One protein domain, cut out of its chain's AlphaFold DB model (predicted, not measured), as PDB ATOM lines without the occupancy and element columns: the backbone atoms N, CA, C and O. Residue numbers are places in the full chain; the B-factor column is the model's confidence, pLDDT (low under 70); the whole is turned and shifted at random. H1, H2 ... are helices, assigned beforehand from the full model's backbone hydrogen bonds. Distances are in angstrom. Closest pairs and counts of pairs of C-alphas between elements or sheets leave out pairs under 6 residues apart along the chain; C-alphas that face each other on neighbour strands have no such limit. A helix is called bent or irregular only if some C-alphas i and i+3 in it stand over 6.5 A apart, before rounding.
ATOM      1  N   GLY A   5      33.195 -18.612   7.134       68.69
ATOM      2  CA  GLY A   5      32.000 -18.901   7.930       68.69
ATOM      3  C   GLY A   5      30.988 -19.820   7.236       68.69
ATOM      4  O   GLY A   5      30.355 -20.631   7.906       68.69
ATOM      5  N   ALA A   6      30.875 -19.766   5.904       73.88
ATOM      6  CA  ALA A   6      29.965 -20.641   5.161       73.88
ATOM      7  C   ALA A   6      30.419 -22.111   5.216       73.88
ATOM      8  O   ALA A   6      29.601 -23.015   5.362       73.88
ATOM      9  N   PHE A   7      31.731 -22.349   5.175       69.62
ATOM     10  CA  PHE A   7      32.311 -23.686   5.286       69.62
ATOM     11  C   PHE A   7      32.146 -24.273   6.689       69.62
ATOM     12  O   PHE A   7      31.726 -25.421   6.813       69.62
ATOM     13  N   GLY A   8      32.388 -23.483   7.741       75.81
ATOM     14  CA  GLY A   8      32.137 -23.916   9.120       75.81
ATOM     15  C   GLY A   8      30.655 -24.187   9.411       75.81
ATOM     16  O   GLY A   8      30.314 -25.023  10.245       75.81
ATOM     17  N   GLN A   9      29.745 -23.507   8.709       77.50
ATOM     18  CA  GLN A   9      28.313 -23.779   8.814       77.50
ATOM     19  C   GLN A   9      27.934 -25.087   8.100       77.50
ATOM     20  O   GLN A   9      27.166 -25.876   8.646       77.50
ATOM     21  N   LEU A  10      28.517 -25.360   6.928       76.44
ATOM     22  CA  LEU A  10      28.295 -26.601   6.178       76.44
ATOM     23  C   LEU A  10      28.803 -27.842   6.919       76.44
ATOM     24  O   LEU A  10      28.098 -28.847   6.938       76.44
ATOM     25  N   THR A  11      29.962 -27.773   7.580       78.56
ATOM     26  CA  THR A  11      30.475 -28.894   8.393       78.56
ATOM     27  C   THR A  11      29.578 -29.212   9.584       78.56
ATOM     28  O   THR A  11      29.503 -30.358  10.019       78.56
ATOM     29  N   ARG A  12      28.841 -28.216  10.085       79.31
ATOM     30  CA  ARG A  12      27.877 -28.387  11.176       79.31
ATOM     31  C   ARG A  12      26.548 -28.988  10.723       79.31
ATOM     32  O   ARG A  12      25.922 -29.703  11.497       79.31
ATOM     33  N   ILE A  13      26.106 -28.662   9.506       84.38
ATOM     34  CA  ILE A  13      24.830 -29.134   8.945       84.38
ATOM     35  C   ILE A  13      24.990 -30.529   8.320       84.38
ATOM     36  O   ILE A  13      24.087 -31.350   8.443       84.38
ATOM     37  N   PHE A  14      26.143 -30.811   7.706       82.25
ATOM     38  CA  PHE A  14      26.424 -32.041   6.954       82.25
ATOM     39  C   PHE A  14      27.758 -32.681   7.385       82.25
ATOM     40  O   PHE A  14      28.739 -32.669   6.633       82.25
ATOM     41  N   PRO A  15      27.861 -33.197   8.623       78.38
ATOM     42  CA  PRO A  15      29.125 -33.697   9.165       78.38
ATOM     43  C   PRO A  15      29.625 -34.979   8.477       78.38
ATOM     44  O   PRO A  15      30.833 -35.172   8.354       78.38
ATOM     45  N   ALA A  16      28.727 -35.849   8.005       80.06
ATOM     46  CA  ALA A  16      29.109 -37.102   7.348       80.06
ATOM     47  C   ALA A  16      29.660 -36.846   5.937       80.06
ATOM     48  O   ALA A  16      30.738 -37.320   5.584       80.06
ATOM     49  N   GLU A  17      28.963 -36.012   5.170       81.12
ATOM     50  CA  GLU A  17      29.307 -35.654   3.798       81.12
ATOM     51  C   GLU A  17      30.580 -34.805   3.749       81.12
ATOM     52  O   GLU A  17      31.436 -35.000   2.885       81.12
ATOM     53  N   THR A  18      30.748 -33.877   4.697       78.75
ATOM     54  CA  THR A  18      31.980 -33.078   4.775       78.75
ATOM     55  C   THR A  18      33.191 -33.905   5.187       78.75
ATOM     56  O   THR A  18      34.281 -33.625   4.692       78.75
ATOM     57  N   SER A  19      33.010 -34.945   6.008       76.81
ATOM     58  CA  SER A  19      34.074 -35.891   6.362       76.81
ATOM     59  C   SER A  19      34.486 -36.763   5.169       76.81
ATOM     60  O   SER A  19      35.667 -36.811   4.835       76.81
ATOM     61  N   GLU A  20      33.534 -37.358   4.438       83.25
ATOM     62  CA  GLU A  20      33.843 -38.116   3.209       83.25
ATOM     63  C   GLU A  20      34.521 -37.244   2.141       83.25
ATOM     64  O   GLU A  20      35.411 -37.683   1.409       83.25
ATOM     65  N   MET A  21      34.117 -35.976   2.038       81.69
ATOM     66  CA  MET A  21      34.698 -35.047   1.073       81.69
ATOM     67  C   MET A  21      36.018 -34.418   1.539       81.69
ATOM     68  O   MET A  21      36.744 -33.883   0.696       81.69
ATOM     69  N   ALA A  22      36.370 -34.502   2.826       80.88
ATOM     70  CA  ALA A  22      37.630 -33.981   3.368       80.88
ATOM     71  C   ALA A  22      38.865 -34.695   2.792       80.88
ATOM     72  O   ALA A  22      39.949 -34.103   2.703       80.88
ATOM     73  N   ASP A  23      38.707 -35.937   2.331       77.62
ATOM     74  CA  ASP A  23      39.764 -36.677   1.640       77.62
ATOM     75  C   ASP A  23      40.065 -36.080   0.264       77.62
ATOM     76  O   ASP A  23      41.223 -35.957  -0.135       77.62
ATOM     77  N   ARG A  24      39.024 -35.628  -0.447       80.69
ATOM     78  CA  ARG A  24      39.130 -35.083  -1.811       80.69
ATOM     79  C   ARG A  24      39.357 -33.575  -1.850       80.69
ATOM     80  O   ARG A  24      39.889 -33.068  -2.834       80.69
ATOM     81  N   ARG A  25      38.935 -32.846  -0.815       80.75
ATOM     82  CA  ARG A  25      39.059 -31.385  -0.719       80.75
ATOM     83  C   ARG A  25      39.784 -30.993   0.570       80.75
ATOM     84  O   ARG A  25      39.156 -30.956   1.628       80.75
ATOM     85  N   PRO A  26      41.070 -30.608   0.485       79.56
ATOM     86  CA  PRO A  26      41.859 -30.183   1.642       79.56
ATOM     87  C   PRO A  26      41.208 -29.044   2.443       79.56
ATOM     88  O   PRO A  26      41.263 -29.054   3.667       79.56
ATOM     89  N   LEU A  27      40.516 -28.111   1.776       81.25
ATOM     90  CA  LEU A  27      39.792 -27.014   2.435       81.25
ATOM     91  C   LEU A  27      38.674 -27.496   3.371       81.25
ATOM     92  O   LEU A  27      38.464 -26.907   4.427       81.25
ATOM     93  N   LEU A  28      37.976 -28.585   3.024       80.44
ATOM     94  CA  LEU A  28      36.944 -29.156   3.896       80.44
ATOM     95  C   LEU A  28      37.556 -29.803   5.134       80.44
ATOM     96  O   LEU A  28      36.989 -29.696   6.212       80.44
ATOM     97  N   ARG A  29      38.747 -30.388   5.011       82.38
ATOM     98  CA  ARG A  29      39.484 -30.944   6.151       82.38
ATOM     99  C   ARG A  29      39.837 -29.875   7.183       82.38
ATOM    100  O   ARG A  29      39.651 -30.096   8.375       82.38
ATOM    101  N   ILE A  30      40.292 -28.712   6.716       82.00
ATOM    102  CA  ILE A  30      40.619 -27.559   7.571       82.00
ATOM    103  C   ILE A  30      39.335 -26.944   8.160       82.00
ATOM    104  O   ILE A  30      39.299 -26.532   9.315       82.00
ATOM    105  N   ALA A  31      38.234 -26.936   7.404       80.94
ATOM    106  CA  ALA A  31      36.939 -26.504   7.926       80.94
ATOM    107  C   ALA A  31      36.385 -27.454   9.007       80.94
ATOM    108  O   ALA A  31      35.798 -26.992   9.984       80.94
ATOM    109  N   VAL A  32      36.576 -28.772   8.853       81.00
ATOM    110  CA  VAL A  32      36.160 -29.795   9.831       81.00
ATOM    111  C   VAL A  32      37.005 -29.720  11.105       81.00
ATOM    112  O   VAL A  32      36.467 -29.915  12.192       81.00
ATOM    113  N   SER A  33      38.296 -29.377  11.008       80.44
ATOM    114  CA  SER A  33      39.144 -29.161  12.191       80.44
ATOM    115  C   SER A  33      38.773 -27.902  12.987       80.44
ATOM    116  O   SER A  33      39.219 -27.742  14.122       80.44
ATOM    117  N   GLY A  34      37.938 -27.020  12.422       78.25
ATOM    118  CA  GLY A  34      37.458 -25.802  13.074       78.25
ATOM    119  C   GLY A  34      38.461 -24.645  13.068       78.25
ATOM    120  O   GLY A  34      38.204 -23.621  13.702       78.25
ATOM    121  N   ASN A  35      39.584 -24.772  12.354       80.88
ATOM    122  CA  ASN A  35      40.606 -23.731  12.290       80.88
ATOM    123  C   ASN A  35      40.268 -22.687  11.212       80.88
ATOM    124  O   ASN A  35      40.679 -22.790  10.055       80.88
ATOM    125  N   LEU A  36      39.475 -21.681  11.593       78.12
ATOM    126  CA  LEU A  36      38.981 -20.649  10.673       78.12
ATOM    127  C   LEU A  36      40.096 -19.775  10.078       78.12
ATOM    128  O   LEU A  36      39.972 -19.360   8.926       78.12
ATOM    129  N   ASP A  37      41.176 -19.526  10.824       80.56
ATOM    130  CA  ASP A  37      42.307 -18.714  10.352       80.56
ATOM    131  C   ASP A  37      43.109 -19.453   9.275       80.56
ATOM    132  O   ASP A  37      43.444 -18.897   8.227       80.56
ATOM    133  N   GLU A  38      43.357 -20.743   9.495       82.50
ATOM    134  CA  GLU A  38      44.008 -21.611   8.513       82.50
ATOM    135  C   GLU A  38      43.131 -21.809   7.271       82.50
ATOM    136  O   GLU A  38      43.629 -21.783   6.144       82.50
ATOM    137  N   LEU A  39      41.810 -21.920   7.454       83.06
ATOM    138  CA  LEU A  39      40.856 -21.996   6.351       83.06
ATOM    139  C   LEU A  39      40.864 -20.714   5.510       83.06
ATOM    140  O   LEU A  39      40.854 -20.787   4.282       83.06
ATOM    141  N   ALA A  40      40.906 -19.546   6.155       82.19
ATOM    142  CA  ALA A  40      40.997 -18.264   5.465       82.19
ATOM    143  C   ALA A  40      42.301 -18.152   4.660       82.19
ATOM    144  O   ALA A  40      42.262 -17.795   3.484       82.19
ATOM    145  N   ALA A  41      43.438 -18.529   5.252       85.38
ATOM    146  CA  ALA A  41      44.730 -18.518   4.568       85.38
ATOM    147  C   ALA A  41      44.768 -19.476   3.365       85.38
ATOM    148  O   ALA A  41      45.291 -19.124   2.306       85.38
ATOM    149  N   ALA A  42      44.186 -20.670   3.503       84.31
ATOM    150  CA  ALA A  42      44.121 -21.652   2.425       84.31
ATOM    151  C   ALA A  42      43.195 -21.201   1.279       84.31
ATOM    152  O   ALA A  42      43.541 -21.365   0.109       84.31
ATOM    153  N   LEU A  43      42.058 -20.571   1.598       84.38
ATOM    154  CA  LEU A  43      41.162 -19.968   0.605       84.38
ATOM    155  C   LEU A  43      41.844 -18.816  -0.147       84.38
ATOM    156  O   LEU A  43      41.746 -18.728  -1.369       84.38
ATOM    157  N   ASP A  44      42.577 -17.959   0.562       84.44
ATOM    158  CA  ASP A  44      43.353 -16.881  -0.052       84.44
ATOM    159  C   ASP A  44      44.459 -17.411  -0.971       84.44
ATOM    160  O   ASP A  44      44.729 -16.822  -2.021       84.44
ATOM    161  N   ALA A  45      45.100 -18.523  -0.604       84.94
ATOM    162  CA  ALA A  45      46.108 -19.164  -1.436       84.94
ATOM    163  C   ALA A  45      45.512 -19.692  -2.751       84.94
ATOM    164  O   ALA A  45      46.104 -19.462  -3.808       84.94
ATOM    165  N   GLU A  46      44.332 -20.325  -2.715       83.44
ATOM    166  CA  GLU A  46      43.623 -20.743  -3.935       83.44
ATOM    167  C   GLU A  46      43.253 -19.545  -4.811       83.44
ATOM    168  O   GLU A  46      43.533 -19.550  -6.011       83.44
ATOM    169  N   VAL A  47      42.695 -18.487  -4.215       85.12
ATOM    170  CA  VAL A  47      42.338 -17.267  -4.950       85.12
ATOM    171  C   VAL A  47      43.565 -16.666  -5.627       85.12
ATOM    172  O   VAL A  47      43.505 -16.322  -6.804       85.12
ATOM    173  N   ARG A  48      44.703 -16.570  -4.932       82.44
ATOM    174  CA  ARG A  48      45.942 -16.046  -5.528       82.44
ATOM    175  C   ARG A  48      46.478 -16.938  -6.641       82.44
ATOM    176  O   ARG A  48      46.966 -16.408  -7.636       82.44
ATOM    177  N   ALA A  49      46.408 -18.259  -6.483       82.94
ATOM    178  CA  ALA A  49      46.842 -19.199  -7.510       82.94
ATOM    179  C   ALA A  49      45.997 -19.058  -8.783       82.94
ATOM    180  O   ALA A  49      46.547 -19.063  -9.883       82.94
ATOM    181  N   GLU A  50      44.686 -18.870  -8.640       82.50
ATOM    182  CA  GLU A  50      43.790 -18.665  -9.777       82.50
ATOM    183  C   GLU A  50      43.986 -17.281 -10.407       82.50
ATOM    184  O   GLU A  50      44.199 -17.176 -11.612       82.50
ATOM    185  N   MET A  51      44.092 -16.229  -9.587       81.50
ATOM    186  CA  MET A  51      44.419 -14.879 -10.059       81.50
ATOM    187  C   MET A  51      45.766 -14.819 -10.787       81.50
ATOM    188  O   MET A  51      45.928 -14.017 -11.703       81.50
ATOM    189  N   ALA A  52      46.749 -15.635 -10.396       82.56
ATOM    190  CA  ALA A  52      48.031 -15.708 -11.088       82.56
ATOM    191  C   ALA A  52      47.882 -16.299 -12.499       82.56
ATOM    192  O   ALA A  52      48.480 -15.773 -13.437       82.56
ATOM    193  N   LYS A  53      47.058 -17.343 -12.667       80.25
ATOM    194  CA  LYS A  53      46.751 -17.926 -13.985       80.25
ATOM    195  C   LYS A  53      45.975 -16.945 -14.853       80.25
ATOM    196  O   LYS A  53      46.353 -16.724 -16.003       80.25
ATOM    197  N   ASP A  54      44.965 -16.303 -14.274       81.62
ATOM    198  CA  ASP A  54      44.184 -15.278 -14.959       81.62
ATOM    199  C   ASP A  54      45.082 -14.119 -15.381       81.62
ATOM    200  O   ASP A  54      45.019 -13.664 -16.517       81.62
ATOM    201  N   ARG A  55      45.996 -13.672 -14.518       78.44
ATOM    202  CA  ARG A  55      46.932 -12.606 -14.871       78.44
ATOM    203  C   ARG A  55      47.796 -12.989 -16.069       78.44
ATOM    204  O   ARG A  55      47.901 -12.189 -16.990       78.44
ATOM    205  N   VAL A  56      48.370 -14.190 -16.088       83.56
ATOM    206  CA  VAL A  56      49.189 -14.661 -17.219       83.56
ATOM    207  C   VAL A  56      48.372 -14.726 -18.512       83.56
ATOM    208  O   VAL A  56      48.877 -14.371 -19.574       83.56
ATOM    209  N   TYR A  57      47.103 -15.126 -18.428       81.38
ATOM    210  CA  TYR A  57      46.209 -15.181 -19.582       81.38
ATOM    211  C   TYR A  57      45.764 -13.790 -20.071       81.38
ATOM    212  O   TYR A  57      45.737 -13.531 -21.273       81.38
ATOM    213  N   TRP A  58      45.439 -12.868 -19.158       82.50
ATOM    214  CA  TRP A  58      44.903 -11.542 -19.488       82.50
ATOM    215  C   TRP A  58      45.968 -10.483 -19.783       82.50
ATOM    216  O   TRP A  58      45.656  -9.479 -20.420       82.50
ATOM    217  N   GLU A  59      47.211 -10.653 -19.334       84.69
ATOM    218  CA  GLU A  59      48.282  -9.664 -19.520       84.69
ATOM    219  C   GLU A  59      48.607  -9.381 -21.006       84.69
ATOM    220  O   GLU A  59      48.705  -8.202 -21.359       84.69
ATOM    221  N   PRO A  60      48.674 -10.376 -21.916       84.00
ATOM    222  CA  PRO A  60      48.814 -10.124 -23.353       84.00
ATOM    223  C   PRO A  60      47.603  -9.388 -23.937       84.00
ATOM    224  O   PRO A  60      47.754  -8.365 -24.602       84.00
ATOM    225  N   LEU A  61      46.394  -9.854 -23.617       82.06
ATOM    226  CA  LEU A  61      45.144  -9.296 -24.132       82.06
ATOM    227  C   LEU A  61      44.955  -7.834 -23.696       82.06
ATOM    228  O   LEU A  61      44.562  -6.974 -24.484       82.06
ATOM    229  N   LYS A  62      45.290  -7.520 -22.442       83.12
ATOM    230  CA  LYS A  62      45.228  -6.157 -21.909       83.12
ATOM    231  C   LYS A  62      46.209  -5.224 -22.619       83.12
ATOM    232  O   LYS A  62      45.851  -4.080 -22.884       83.12
ATOM    233  N   ARG A  63      47.408  -5.705 -22.977       82.69
ATOM    234  CA  ARG A  63      48.381  -4.923 -23.761       82.69
ATOM    235  C   ARG A  63      47.860  -4.601 -25.161       82.69
ATOM    236  O   ARG A  63      48.070  -3.484 -25.628       82.69
ATOM    237  N   GLU A  64      47.176  -5.539 -25.810       84.94
ATOM    238  CA  GLU A  64      46.561  -5.307 -27.123       84.94
ATOM    239  C   GLU A  64      45.427  -4.276 -27.041       84.94
ATOM    240  O   GLU A  64      45.419  -3.308 -27.803       84.94
ATOM    241  N   PHE A  65      44.531  -4.404 -26.057       84.88
ATOM    242  CA  PHE A  65      43.476  -3.413 -25.823       84.88
ATOM    243  C   PHE A  65      44.029  -2.028 -25.466       84.88
ATOM    244  O   PHE A  65      43.507  -1.017 -25.934       84.88
ATOM    245  N   GLU A  66      45.095  -1.950 -24.666       84.06
ATOM    246  CA  GLU A  66      45.764  -0.679 -24.370       84.06
ATOM    247  C   GLU A  66      46.391  -0.069 -25.629       84.06
ATOM    248  O   GLU A  66      46.236   1.131 -25.853       84.06
ATOM    249  N   ALA A  67      47.029  -0.869 -26.490       82.19
ATOM    250  CA  ALA A  67      47.583  -0.395 -27.757       82.19
ATOM    251  C   ALA A  67      46.494   0.165 -28.691       82.19
ATOM    252  O   ALA A  67      46.676   1.238 -29.270       82.19
ATOM    253  N   MET A  68      45.343  -0.510 -28.779       78.88
ATOM    254  CA  MET A  68      44.176  -0.032 -29.529       78.88
ATOM    255  C   MET A  68      43.627   1.275 -28.949       78.88
ATOM    256  O   MET A  68      43.437   2.245 -29.679       78.88
ATOM    257  N   ARG A  69      43.472   1.356 -27.624       77.06
ATOM    258  CA  ARG A  69      42.993   2.568 -26.941       77.06
ATOM    259  C   ARG A  69      43.947   3.753 -27.120       77.06
ATOM    260  O   ARG A  69      43.503   4.889 -27.279       77.06
ATOM    261  N   PHE A  70      45.261   3.511 -27.125       72.62
ATOM    262  CA  PHE A  70      46.259   4.535 -27.444       72.62
ATOM    263  C   PHE A  70      46.186   4.984 -28.908       72.62
ATOM    264  O   PHE A  70      46.373   6.172 -29.177       72.62
ATOM    265  N   ALA A  71      45.913   4.071 -29.843       73.75
ATOM    266  CA  ALA A  71      45.726   4.403 -31.254       73.75
ATOM    267  C   ALA A  71      44.461   5.249 -31.475       73.75
ATOM    268  O   ALA A  71      44.536   6.278 -32.146       73.75
ATOM    269  N   GLU A  72      43.341   4.902 -30.837       72.50
ATOM    270  CA  GLU A  72      42.100   5.689 -30.872       72.50
ATOM    271  C   GLU A  72      42.279   7.080 -30.251       72.50
ATOM    272  O   GLU A  72      41.898   8.087 -30.847       72.50
ATOM    273  N   ALA A  73      42.932   7.171 -29.087       68.88
ATOM    274  CA  ALA A  73      43.205   8.450 -28.433       68.88
ATOM    275  C   ALA A  73      44.133   9.357 -29.265       68.88
ATOM    276  O   ALA A  73      44.003  10.583 -29.220       68.88
ATOM    277  N   ARG A  74      45.067   8.774 -30.031       61.69
ATOM    278  CA  ARG A  74      45.923   9.518 -30.971       61.69
ATOM    279  C   ARG A  74      45.175   9.916 -32.245       61.69
ATOM    280  O   ARG A  74      45.367  11.038 -32.700       61.69
ATOM    281  N   GLY A  75      44.303   9.057 -32.774       61.09
ATOM    282  CA  GLY A  75      43.439   9.366 -33.919       61.09
ATOM    283  C   GLY A  75      42.445  10.492 -33.624       61.09
ATOM    284  O   GLY A  75      42.292  11.399 -34.433       61.09
ATOM    285  N   ASN A  76      41.860  10.513 -32.422       56.62
ATOM    286  CA  ASN A  76      40.927  11.561 -31.992       56.62
ATOM    287  C   ASN A  76      41.598  12.931 -31.750       56.62
ATOM    288  O   ASN A  76      40.932  13.956 -31.776       56.62
ATOM    289  N   ARG A  77      42.921  12.976 -31.525       55.81
ATOM    290  CA  ARG A  77      43.703  14.231 -31.461       55.81
ATOM    291  C   ARG A  77      44.167  14.741 -32.828       55.81
ATOM    292  O   ARG A  77      44.659  15.862 -32.898       55.81
ATOM    293  N   ALA A  78      44.073  13.915 -33.868       53.41
ATOM    294  CA  ALA A  78      44.506  14.235 -35.227       53.41
ATOM    295  C   ALA A  78      43.337  14.574 -36.174       53.41
ATOM    296  O   ALA A  78      43.575  14.875 -37.341       53.41
TER     297      ALA A  78
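What this domain is: This is residues 5 to 78 of the 80 residues of an uncharacterized protein of Chthoniobacter flavus Ellin428 (UniProt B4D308). A small compact head of three short helices, H1, H2 and H3, sits at one end of a long bent helix, H4. Only the first part of H4 packs on the head, through H3, while residues 47 to 78 stick out as a long arm with a bend in it, and this arm makes the length of the whole. The printed part has 74 residues with four named helices, H1, H2, H3 and H4 in order along the chain, and no named strand; the class is all helix. The whole is extended, with a radius of gyration of the C-alphas of 21.5 A, and spans 68 by 19 by 19 A.

How they stand to each other: H1, residues 5 to 13, touches H3, residues 26 to 32, at a steep tilt of 66 degrees, the same way; their closest C-alphas are those of Gly 8 and Ala 31, 5.6 A apart. H1 is close to but not clearly touching H2, residues 15 to 22, with the C-alphas of Thr 11 and Thr 18 closest at 5.7 A. H2 and H3 touch and form a helical hairpin, opposite ways at a shallow tilt of 24 degrees, with the C-alphas of Ala 22 and Arg 29 closest at 4.5 A. H4, residues 36 to 76, was assigned as one helix by its hydrogen bonds but is bent: C-alphas 57 and 60 are 6.8 A apart. Its arms H4a, residues 36 to 57, and H4b, residues 60 to 76, stand at a steep tilt of 57 degrees. H3 is the hub and also forms a helical hairpin with H4a, opposite ways at a shallow tilt of 24 degrees; H4a touches it with residues 36 to 43 alone, and the closest C-alphas are those of Ile 30 and Leu 39, 5.7 A apart. H2 and H4a are apart, and H4b touches no helix. Each O i to N i+4 pair is within hydrogen-bond range in H2, H3, H4a and H4b, and 4 of 5 are in H1.

Where its parts are: H1 begins at C-alpha 5, (32.000, -18.901, 7.930), and measures 12.5 A from first to last C-alpha. H2 measures 10.3 A and H3 10.0 A. H4a begins at C-alpha 36, (38.981, -20.649, 10.673), and measures 31.6 A. H4b measures 24.6 A and ends at C-alpha 76, (40.927, 11.561, -31.992).

The domain as a whole: The two C-alphas farthest apart are those of Ala 16 and Ala 78, at 68.4 A. Without residues 47 to 78, which stand free, the body spans 26 by 19 by 13 A. The printed part has no cut, and the links H1 to H2, H2 to H3 and H3 to H4 are tight. The mean pLDDT of the printed part is 78.9; residues 5, 7 and 73 to 78 are under 70.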